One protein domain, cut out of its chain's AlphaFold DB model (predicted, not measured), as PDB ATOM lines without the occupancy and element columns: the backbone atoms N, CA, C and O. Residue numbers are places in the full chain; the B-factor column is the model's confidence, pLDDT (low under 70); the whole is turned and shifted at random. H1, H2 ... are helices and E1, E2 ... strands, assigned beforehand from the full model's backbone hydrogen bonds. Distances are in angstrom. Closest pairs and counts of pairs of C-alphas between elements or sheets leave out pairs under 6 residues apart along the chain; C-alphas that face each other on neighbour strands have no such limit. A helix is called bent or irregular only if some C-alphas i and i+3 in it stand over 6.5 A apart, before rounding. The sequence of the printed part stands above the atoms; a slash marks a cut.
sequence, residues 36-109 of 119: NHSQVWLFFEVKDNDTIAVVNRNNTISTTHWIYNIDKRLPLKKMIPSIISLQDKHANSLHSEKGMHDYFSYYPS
ATOM      1  N   ASN A  36     -16.099   9.541 -13.199       93.50
ATOM      2  CA  ASN A  36     -15.893  10.994 -13.087       93.50
ATOM      3  C   ASN A  36     -14.920  11.397 -11.956       93.50
ATOM      4  O   ASN A  36     -15.323  11.991 -10.953       93.50
ATOM      5  N   HIS A  37     -13.639  11.046 -12.101       94.12
ATOM      6  CA  HIS A  37     -12.638  11.293 -11.066       94.12
ATOM      7  C   HIS A  37     -11.362  11.968 -11.581       94.12
ATOM      8  O   HIS A  37     -10.883  11.700 -12.682       94.12
ATOM      9  N   SER A  38     -10.773  12.798 -10.723       94.38
ATOM     10  CA  SER A  38      -9.423  13.342 -10.839       94.38
ATOM     11  C   SER A  38      -8.432  12.511 -10.022       94.38
ATOM     12  O   SER A  38      -8.757  12.007  -8.945       94.38
ATOM     13  N   GLN A  39      -7.195  12.404 -10.513       93.25
ATOM     14  CA  GLN A  39      -6.126  11.649  -9.855       93.25
ATOM     15  C   GLN A  39      -5.136  12.585  -9.155       93.25
ATOM     16  O   GLN A  39      -4.407  13.349  -9.794       93.25
ATOM     17  N   VAL A  40      -5.058  12.463  -7.832       94.62
ATOM     18  CA  VAL A  40      -4.099  13.163  -6.976       94.62
ATOM     19  C   VAL A  40      -3.053  12.158  -6.509       94.62
ATOM     20  O   VAL A  40      -3.374  11.166  -5.873       94.62
ATOM     21  N   TRP A  41      -1.789  12.391  -6.814       94.50
ATOM     22  CA  TRP A  41      -0.654  11.546  -6.468       94.50
ATOM     23  C   TRP A  41       0.208  12.236  -5.420       94.50
ATOM     24  O   TRP A  41       0.626  13.378  -5.612       94.50
ATOM     25  N   LEU A  42       0.490  11.528  -4.326       95.00
ATOM     26  CA  LEU A  42       1.398  11.957  -3.271       95.00
ATOM     27  C   LEU A  42       2.644  11.074  -3.312       95.00
ATOM     28  O   LEU A  42       2.617   9.920  -2.885       95.00
ATOM     29  N   PHE A  43       3.737  11.632  -3.819       94.06
ATOM     30  CA  PHE A  43       5.005  10.948  -4.012       94.06
ATOM     31  C   PHE A  43       5.910  11.089  -2.792       94.06
ATOM     32  O   PHE A  43       6.099  12.187  -2.263       94.06
ATOM     33  N   PHE A  44       6.526   9.976  -2.401       94.38
ATOM     34  CA  PHE A  44       7.628   9.969  -1.447       94.38
ATOM     35  C   PHE A  44       8.915  10.463  -2.117       94.38
ATOM     36  O   PHE A  44       9.366   9.889  -3.114       94.38
ATOM     37  N   GLU A  45       9.537  11.483  -1.533       94.06
ATOM     38  CA  GLU A  45      10.893  11.912  -1.872       94.06
ATOM     39  C   GLU A  45      11.710  12.194  -0.610       94.06
ATOM     40  O   GLU A  45      11.167  12.547   0.439       94.06
ATOM     41  N   VAL A  46      13.030  12.047  -0.729       94.69
ATOM     42  CA  VAL A  46      13.991  12.475   0.290       94.69
ATOM     43  C   VAL A  46      14.788  13.635  -0.283       94.69
ATOM     44  O   VAL A  46      15.406  13.496  -1.338       94.69
ATOM     45  N   LYS A  47      14.776  14.768   0.413       93.81
ATOM     46  CA  LYS A  47      15.538  15.965   0.064       93.81
ATOM     47  C   LYS A  47      16.218  16.484   1.322       93.81
ATOM     48  O   LYS A  47      15.566  16.600   2.352       93.81
ATOM     49  N   ASP A  48      17.517  16.758   1.248       94.00
ATOM     50  CA  ASP A  48      18.303  17.299   2.367       94.00
ATOM     51  C   ASP A  48      18.161  16.478   3.667       94.00
ATOM     52  O   ASP A  48      18.042  17.017   4.764       94.00
ATOM     53  N   ASN A  49      18.151  15.145   3.530       92.62
ATOM     54  CA  ASN A  49      17.942  14.181   4.619       92.62
ATOM     55  C   ASN A  49      16.564  14.270   5.315       92.62
ATOM     56  O   ASN A  49      16.355  13.662   6.365       92.62
ATOM     57  N   ASP A  50      15.607  14.986   4.724       92.12
ATOM     58  CA  ASP A  50      14.222  15.051   5.173       92.12
ATOM     59  C   ASP A  50      13.286  14.344   4.185       92.12
ATOM     60  O   ASP A  50      13.502  14.326   2.973       92.12
ATOM     61  N   THR A  51      12.219  13.749   4.713       93.94
ATOM     62  CA  THR A  51      11.157  13.151   3.897       93.94
ATOM     63  C   THR A  51      10.143  14.222   3.520       93.94
ATOM     64  O   THR A  51       9.604  14.901   4.398       93.94
ATOM     65  N   ILE A  52       9.821  14.330   2.235       94.50
ATOM     66  CA  ILE A  52       8.838  15.280   1.713       94.50
ATOM     67  C   ILE A  52       7.754  14.559   0.907       94.50
ATOM     68  O   ILE A  52       7.991  13.509   0.308       94.50
ATOM     69  N   ALA A  53       6.552  15.139   0.905       93.81
ATOM     70  CA  ALA A  53       5.439  14.710   0.069       93.81
ATOM     71  C   ALA A  53       5.332  15.638  -1.145       93.81
ATOM     72  O   ALA A  53       4.954  16.804  -1.004       93.81
ATOM     73  N   VAL A  54       5.655  15.129  -2.333       93.62
ATOM     74  CA  VAL A  54       5.485  15.863  -3.596       93.62
ATOM     75  C   VAL A  54       4.112  15.544  -4.175       93.62
ATOM     76  O   VAL A  54       3.713  14.385  -4.194       93.62
ATOM     77  N   VAL A  55       3.371  16.560  -4.627       92.56
ATOM     78  CA  VAL A  55       1.974  16.400  -5.065       92.56
ATOM     79  C   VAL A  55       1.742  16.981  -6.458       92.56
ATOM     80  O   VAL A  55       2.148  18.111  -6.722       92.56
ATOM     81  N   ASN A  56       1.016  16.265  -7.322       89.06
ATOM     82  CA  ASN A  56       0.607  16.723  -8.663       89.06
ATOM     83  C   ASN A  56      -0.631  17.659  -8.626       89.06
ATOM     84  O   ASN A  56      -1.689  17.377  -9.187       89.06
ATOM     85  N   ARG A  57      -0.518  18.813  -7.964       75.94
ATOM     86  CA  ARG A  57      -1.663  19.709  -7.674       75.94
ATOM     87  C   ARG A  57      -2.488  20.158  -8.896       75.94
ATOM     88  O   ARG A  57      -3.659  20.509  -8.734       75.94
ATOM     89  N   ASN A  58      -1.895  20.159 -10.089       78.69
ATOM     90  CA  ASN A  58      -2.486  20.730 -11.301       78.69
ATOM     91  C   ASN A  58      -3.518  19.820 -11.994       78.69
ATOM     92  O   ASN A  58      -4.303  20.318 -12.792       78.69
ATOM     93  N   ASN A  59      -3.593  18.529 -11.655       78.88
ATOM     94  CA  ASN A  59      -4.474  17.570 -12.344       78.88
ATOM     95  C   ASN A  59      -5.801  17.341 -11.598       78.88
ATOM     96  O   ASN A  59      -6.236  16.202 -11.434       78.88
ATOM     97  N   THR A  60      -6.421  18.413 -11.095       90.44
ATOM     98  CA  THR A  60      -7.649  18.334 -10.284       90.44
ATOM     99  C   THR A  60      -8.787  19.177 -10.853       90.44
ATOM    100  O   THR A  60      -8.598  20.358 -11.135       90.44
ATOM    101  N   ILE A  61      -9.977  18.580 -10.974       92.88
ATOM    102  CA  ILE A  61     -11.226  19.230 -11.400       92.88
ATOM    103  C   ILE A  61     -12.215  19.186 -10.228       92.88
ATOM    104  O   ILE A  61     -12.528  18.110  -9.723       92.88
ATOM    105  N   SER A  62     -12.712  20.337  -9.767       92.62
ATOM    106  CA  SER A  62     -13.528  20.430  -8.539       92.62
ATOM    107  C   SER A  62     -14.942  19.845  -8.636       92.62
ATOM    108  O   SER A  62     -15.597  19.687  -7.613       92.62
ATOM    109  N   THR A  63     -15.412  19.531  -9.842       94.44
ATOM    110  CA  THR A  63     -16.708  18.881 -10.118       94.44
ATOM    111  C   THR A  63     -16.567  17.362 -10.305       94.44
ATOM    112  O   THR A  63     -17.373  16.724 -10.978       94.44
ATOM    113  N   THR A  64     -15.480  16.771  -9.809       95.38
ATOM    114  CA  THR A  64     -15.179  15.338  -9.970       95.38
ATOM    115  C   THR A  64     -14.798  14.745  -8.623       95.38
ATOM    116  O   THR A  64     -14.328  15.465  -7.747       95.38
ATOM    117  N   HIS A  65     -14.935  13.432  -8.452       95.88
ATOM    118  CA  HIS A  65     -14.360  12.751  -7.293       95.88
ATOM    119  C   HIS A  65     -12.835  12.886  -7.302       95.88
ATOM    120  O   HIS A  65     -12.222  12.856  -8.366       95.88
ATOM    121  N   TRP A  66     -12.185  13.010  -6.147       95.62
ATOM    122  CA  TRP A  66     -10.720  13.059  -6.088       95.62
ATOM    123  C   TRP A  66     -10.189  11.766  -5.491       95.62
ATOM    124  O   TRP A  66     -10.563  11.390  -4.385       95.62
ATOM    125  N   ILE A  67      -9.306  11.082  -6.216       95.12
ATOM    126  CA  ILE A  67      -8.636   9.874  -5.729       95.12
ATOM    127  C   ILE A  67      -7.202  10.238  -5.353       95.12
ATOM    128  O   ILE A  67      -6.384  10.574  -6.209       95.12
ATOM    129  N   TYR A  68      -6.899  10.159  -4.063       95.62
ATOM    130  CA  TYR A  68      -5.585  10.395  -3.485       95.62
ATOM    131  C   TYR A  68      -4.806   9.083  -3.464       95.62
ATOM    132  O   TYR A  68      -4.999   8.248  -2.584       95.62
ATOM    133  N   ASN A  69      -3.908   8.922  -4.425       94.50
ATOM    134  CA  ASN A  69      -2.963   7.825  -4.526       94.50
ATOM    135  C   ASN A  69      -1.706   8.174  -3.731       94.50
ATOM    136  O   ASN A  69      -0.900   9.014  -4.140       94.50
ATOM    137  N   ILE A  70      -1.551   7.540  -2.573       95.88
ATOM    138  CA  ILE A  70      -0.525   7.869  -1.587       95.88
ATOM    139  C   ILE A  70       0.595   6.831  -1.616       95.88
ATOM    140  O   ILE A  70       0.360   5.631  -1.460       95.88
ATOM    141  N   ASP A  71       1.840   7.289  -1.750       95.25
ATOM    142  CA  ASP A  71       2.995   6.422  -1.550       95.25
ATOM    143  C   ASP A  71       3.023   5.922  -0.103       95.25
ATOM    144  O   ASP A  71       3.139   6.711   0.839       95.25
ATOM    145  N   LYS A  72       2.964   4.601   0.093       94.62
ATOM    146  CA  LYS A  72       2.907   3.986   1.431       94.62
ATOM    147  C   LYS A  72       4.089   4.330   2.348       94.62
ATOM    148  O   LYS A  72       4.031   4.050   3.543       94.62
ATOM    149  N   ARG A  73       5.188   4.861   1.801       94.31
ATOM    150  CA  ARG A  73       6.380   5.261   2.564       94.31
ATOM    151  C   ARG A  73       6.225   6.626   3.232       94.31
ATOM    152  O   ARG A  73       7.041   6.965   4.083       94.31
ATOM    153  N   LEU A  74       5.225   7.420   2.844       96.25
ATOM    154  CA  LEU A  74       5.025   8.756   3.392       96.25
ATOM    155  C   LEU A  74       4.589   8.700   4.864       96.25
ATOM    156  O   LEU A  74       3.552   8.116   5.183       96.25
ATOM    157  N   PRO A  75       5.321   9.363   5.777       95.06
ATOM    158  CA  PRO A  75       4.846   9.556   7.137       95.06
ATOM    159  C   PRO A  75       3.587  10.428   7.140       95.06
ATOM    160  O   PRO A  75       3.548  11.465   6.471       95.06
ATOM    161  N   LEU A  76       2.604  10.083   7.978       94.88
ATOM    162  CA  LEU A  76       1.364  10.856   8.158       94.88
ATOM    163  C   LEU A  76       1.641  12.355   8.341       94.88
ATOM    164  O   LEU A  76       1.081  13.186   7.632       94.88
ATOM    165  N   LYS A  77       2.596  12.703   9.213       94.38
ATOM    166  CA  LYS A  77       2.996  14.095   9.482       94.38
ATOM    167  C   LYS A  77       3.399  14.872   8.219       94.38
ATOM    168  O   LYS A  77       3.227  16.085   8.183       94.38
ATOM    169  N   LYS A  78       3.956  14.197   7.209       95.25
ATOM    170  CA  LYS A  78       4.414  14.822   5.960       95.25
ATOM    171  C   LYS A  78       3.300  14.965   4.929       95.25
ATOM    172  O   LYS A  78       3.292  15.949   4.200       95.25
ATOM    173  N   MET A  79       2.357  14.024   4.873       95.06
ATOM    174  CA  MET A  79       1.289  14.045   3.866       95.06
ATOM    175  C   MET A  79       0.013  14.771   4.309       95.06
ATOM    176  O   MET A  79      -0.634  15.407   3.482       95.06
ATOM    177  N   ILE A  80      -0.337  14.722   5.599       96.06
ATOM    178  CA  ILE A  80      -1.600  15.272   6.120       96.06
ATOM    179  C   ILE A  80      -1.788  16.767   5.805       96.06
ATOM    180  O   ILE A  80      -2.878  17.117   5.361       96.06
ATOM    181  N   PRO A  81      -0.774  17.651   5.933       95.50
ATOM    182  CA  PRO A  81      -0.948  19.064   5.583       95.50
ATOM    183  C   PRO A  81      -1.340  19.278   4.113       95.50
ATOM    184  O   PRO A  81      -2.201  20.102   3.810       95.50
ATOM    185  N   SER A  82      -0.743  18.503   3.201       94.38
ATOM    186  CA  SER A  82      -1.086  18.545   1.777       94.38
ATOM    187  C   SER A  82      -2.507  18.047   1.525       94.38
ATOM    188  O   SER A  82      -3.220  18.664   0.743       94.38
ATOM    189  N   ILE A  83      -2.925  16.970   2.200       96.06
ATOM    190  CA  ILE A  83      -4.286  16.428   2.084       96.06
ATOM    191  C   ILE A  83      -5.308  17.464   2.557       96.06
ATOM    192  O   ILE A  83      -6.191  17.809   1.785       96.06
ATOM    193  N   ILE A  84      -5.143  18.038   3.754       96.69
ATOM    194  CA  ILE A  84      -6.064  19.056   4.293       96.69
ATOM    195  C   ILE A  84      -6.216  20.228   3.316       96.69
ATOM    196  O   ILE A  84      -7.332  20.627   3.003       96.69
ATOM    197  N   SER A  85      -5.104  20.743   2.784       95.06
ATOM    198  CA  SER A  85      -5.133  21.847   1.815       95.06
ATOM    199  C   SER A  85      -5.867  21.493   0.515       95.06
ATOM    200  O   SER A  85      -6.485  22.364  -0.094       95.06
ATOM    201  N   LEU A  86      -5.790  20.241   0.064       94.88
ATOM    202  CA  LEU A  86      -6.461  19.777  -1.151       94.88
ATOM    203  C   LEU A  86      -7.951  19.541  -0.921       94.88
ATOM    204  O   LEU A  86      -8.747  19.949  -1.757       94.88
ATOM    205  N   GLN A  87      -8.323  18.958   0.216       94.75
ATOM    206  CA  GLN A  87      -9.726  18.782   0.590       94.75
ATOM    207  C   GLN A  87     -10.427  20.131   0.752       94.75
ATOM    208  O   GLN A  87     -11.537  20.311   0.259       94.75
ATOM    209  N   ASP A  88      -9.747  21.107   1.359       94.88
ATOM    210  CA  ASP A  88     -10.245  22.478   1.460       94.88
ATOM    211  C   ASP A  88     -10.448  23.108   0.071       94.88
ATOM    212  O   ASP A  88     -11.516  23.643  -0.222       94.88
ATOM    213  N   LYS A  89      -9.475  22.950  -0.840       92.88
ATOM    214  CA  LYS A  89      -9.601  23.386  -2.243       92.88
ATOM    215  C   LYS A  89     -10.772  22.703  -2.962       92.88
ATOM    216  O   LYS A  89     -11.456  23.352  -3.750       92.88
ATOM    217  N   HIS A  90     -10.971  21.406  -2.746       93.81
ATOM    218  CA  HIS A  90     -12.040  20.638  -3.379       93.81
ATOM    219  C   HIS A  90     -13.414  21.126  -2.903       93.81
ATOM    220  O   HIS A  90     -14.272  21.444  -3.726       93.81
ATOM    221  N   ALA A  91     -13.583  21.265  -1.586       92.06
ATOM    222  CA  ALA A  91     -14.831  21.688  -0.966       92.06
ATOM    223  C   ALA A  91     -15.190  23.155  -1.248       92.06
ATOM    224  O   ALA A  91     -16.368  23.471  -1.380       92.06
ATOM    225  N   ASN A  92     -14.192  24.039  -1.359       92.25
ATOM    226  CA  ASN A  92     -14.393  25.492  -1.437       92.25
ATOM    227  C   ASN A  92     -14.084  26.101  -2.818       92.25
ATOM    228  O   ASN A  92     -13.932  27.316  -2.946       92.25
ATOM    229  N   SER A  93     -13.973  25.284  -3.869       89.06
ATOM    230  CA  SER A  93     -13.840  25.787  -5.243       89.06
ATOM    231  C   SER A  93     -15.086  26.569  -5.669       89.06
ATOM    232  O   SER A  93     -16.208  26.163  -5.387       89.06
ATOM    233  N   LEU A  94     -14.909  27.635  -6.459       87.44
ATOM    234  CA  LEU A  94     -16.020  28.362  -7.101       87.44
ATOM    235  C   LEU A  94     -16.900  27.457  -7.978       87.44
ATOM    236  O   LEU A  94     -18.067  27.757  -8.215       87.44
ATOM    237  N   HIS A  95     -16.330  26.350  -8.453       84.75
ATOM    238  CA  HIS A  95     -17.006  25.322  -9.231       84.75
ATOM    239  C   HIS A  95     -17.080  24.000  -8.448       84.75
ATOM    240  O   HIS A  95     -16.888  22.935  -9.027       84.75
ATOM    241  N   SER A  96     -17.238  24.034  -7.122       86.62
ATOM    242  CA  SER A  96     -17.465  22.817  -6.331       86.62
ATOM    243  C   SER A  96     -18.841  22.227  -6.641       86.62
ATOM    244  O   SER A  96     -19.825  22.968  -6.711       86.62
ATOM    245  N   GLU A  97     -18.934  20.903  -6.758       90.44
ATOM    246  CA  GLU A  97     -20.204  20.199  -6.952       90.44
ATOM    247  C   GLU A  97     -20.571  19.352  -5.727       90.44
ATOM    248  O   GLU A  97     -19.732  18.675  -5.127       90.44
ATOM    249  N   LYS A  98     -21.850  19.384  -5.330       88.12
ATOM    250  CA  LYS A  98     -22.339  18.609  -4.184       88.12
ATOM    251  C   LYS A  98     -22.313  17.115  -4.508       88.12
ATOM    252  O   LYS A  98     -22.778  16.698  -5.560       88.12
ATOM    253  N   GLY A  99     -21.862  16.303  -3.554       88.75
ATOM    254  CA  GLY A  99     -21.812  14.843  -3.706       88.75
ATOM    255  C   GLY A  99     -20.514  14.328  -4.326       88.75
ATOM    256  O   GLY A  99     -20.374  13.122  -4.506       88.75
ATOM    257  N   MET A 100     -19.550  15.209  -4.610       93.62
ATOM    258  CA  MET A 100     -18.184  14.794  -4.918       93.62
ATOM    259  C   MET A 100     -17.458  14.378  -3.636       93.62
ATOM    260  O   MET A 100     -17.635  14.972  -2.570       93.62
ATOM    261  N   HIS A 101     -16.661  13.316  -3.739       94.12
ATOM    262  CA  HIS A 101     -16.021  12.655  -2.600       94.12
ATOM    263  C   HIS A 101     -14.515  12.531  -2.805       94.12
ATOM    264  O   HIS A 101     -14.045  12.359  -3.932       94.12
ATOM    265  N   ASP A 102     -13.786  12.562  -1.692       95.12
ATOM    266  CA  ASP A 102     -12.371  12.222  -1.626       95.12
ATOM    267  C   ASP A 102     -12.210  10.730  -1.301       95.12
ATOM    268  O   ASP A 102     -12.696  10.246  -0.275       95.12
ATOM    269  N   TYR A 103     -11.500  10.002  -2.155       95.19
ATOM    270  CA  TYR A 103     -11.154   8.595  -1.975       95.19
ATOM    271  C   TYR A 103      -9.657   8.443  -1.755       95.19
ATOM    272  O   TYR A 103      -8.857   9.134  -2.376       95.19
ATOM    273  N   PHE A 104      -9.259   7.495  -0.912       94.19
ATOM    274  CA  PHE A 104      -7.857   7.289  -0.560       94.19
ATOM    275  C   PHE A 104      -7.405   5.899  -0.982       94.19
ATOM    276  O   PHE A 104      -8.015   4.895  -0.614       94.19
ATOM    277  N   SER A 105      -6.306   5.846  -1.722       91.94
ATOM    278  CA  SER A 105      -5.627   4.618  -2.107       91.94
ATOM    279  C   SER A 105      -4.155   4.708  -1.704       91.94
ATOM    280  O   SER A 105      -3.570   5.787  -1.611       91.94
ATOM    281  N   TYR A 106      -3.543   3.556  -1.441       92.62
ATOM    282  CA  TYR A 106      -2.124   3.472  -1.116       92.62
ATOM    283  C   TYR A 106      -1.429   2.570  -2.117       92.62
ATOM    284  O   TYR A 106      -1.903   1.465  -2.388       92.62
ATOM    285  N   TYR A 107      -0.284   3.013  -2.629       91.62
ATOM    286  CA  TYR A 107       0.501   2.240  -3.580       91.62
ATOM    287  C   TYR A 107       1.898   1.915  -3.022       91.62
ATOM    288  O   TYR A 107       2.510   2.724  -2.312       91.62
ATOM    289  N   PRO A 108       2.422   0.702  -3.280       90.94
ATOM    290  CA  PRO A 108       3.793   0.349  -2.944       90.94
ATOM    291  C   PRO A 108       4.806   1.013  -3.883       90.94
ATOM    292  O   PRO A 108       4.505   1.326  -5.027       90.94
ATOM    293  N   SER A 109       6.062   1.134  -3.445       82.69
ATOM    294  CA  SER A 109       7.143   1.707  -4.264       82.69
ATOM    295  C   SER A 109       7.342   1.013  -5.618       82.69
ATOM    296  O   SER A 109       7.791   1.644  -6.565       82.69
TER     297      SER A 109
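Overview. This is residues 36 to 109 of the 119 residues of an uncharacterized protein of Pseudomonadales bacterium 32-42-5 (UniProt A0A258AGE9). A twisted sheet of four strands, curled like part of a barrel, has one helix, H1, packed on one face, which gives two layers. The hairpin of E1 and E2 reaches toward one end of the long axis, and the link between H1 and E4 turns at the other end. The printed part has 74 residues, with four named strands and one named helix in the order E1, E2, E3, H1, E4; the sheet's order is E2, E1, E3, E4, mixed, and the class is mixed, helices and strands. It is compact, with a radius of gyration of the C-alphas of 12.7 A, and elongated, spanning 40 by 21 by 18 A.

Arrangement. Start with E1, residues 37 to 47, an inner strand whose pairing is staggered: residues 42 to 47 pair with E2, residues 50 to 55, and residues 37 to 42 with E3, residues 65 to 71. E1 and E2 form a hairpin, antiparallel at 159 degrees; look at N 43 and O 54, 2.8 A apart. E1 and E3 are parallel at 23 degrees, with N 40 and O 67 at 2.8 A. E3 is also parallel to E4, residues 102 to 107, at 26 degrees, with N 68 and O 103 at 2.8 A. E2 and E4 are the edge strands and are apart. The sheet is strongly twisted. H1, residues 76 to 91, is on the sheet; its closest C-alphas to E2 are those of Met 79 and Ala 53, 5.7 A apart, and to E4 those of Gln 87 and Asp 102, 7.4 A apart. H1 and E3 are near each other, with 8 pairs of C-alphas within 10 A. E3, H1 and E4 form a strand-helix-strand unit, two parallel neighbour strands with a helix between them, and its crossover is right-handed. In H1, 10 of 12 O i to N i+4 pairs are within hydrogen-bond range.

Along the chain. Find C-alpha 37 at (-12.638, 11.293, -11.066); from there E1 runs 30.7 A to Lys 47. E2 covers 16.0 A, and E3 19.3 A. H1 begins at C-alpha 76, (1.364, 10.856, 8.158), and runs 21.5 A to Ala 91; it is irregular, but only just, with C-alphas 78 and 81 6.8 A apart. E4 runs 16.4 A and ends at C-alpha 107, (0.501, 2.240, -3.580).

Size, cuts and confidence. The C-alphas farthest apart are those of Asn 49 and Lys 98, at 41.5 A. The printed part has no cut. The links E1 to E2 and E3 to H1 are tight, E2 to E3 and H1 to E4 are short, and no link is long. The mean pLDDT of the printed part is 92.7, and no printed residue is under 70.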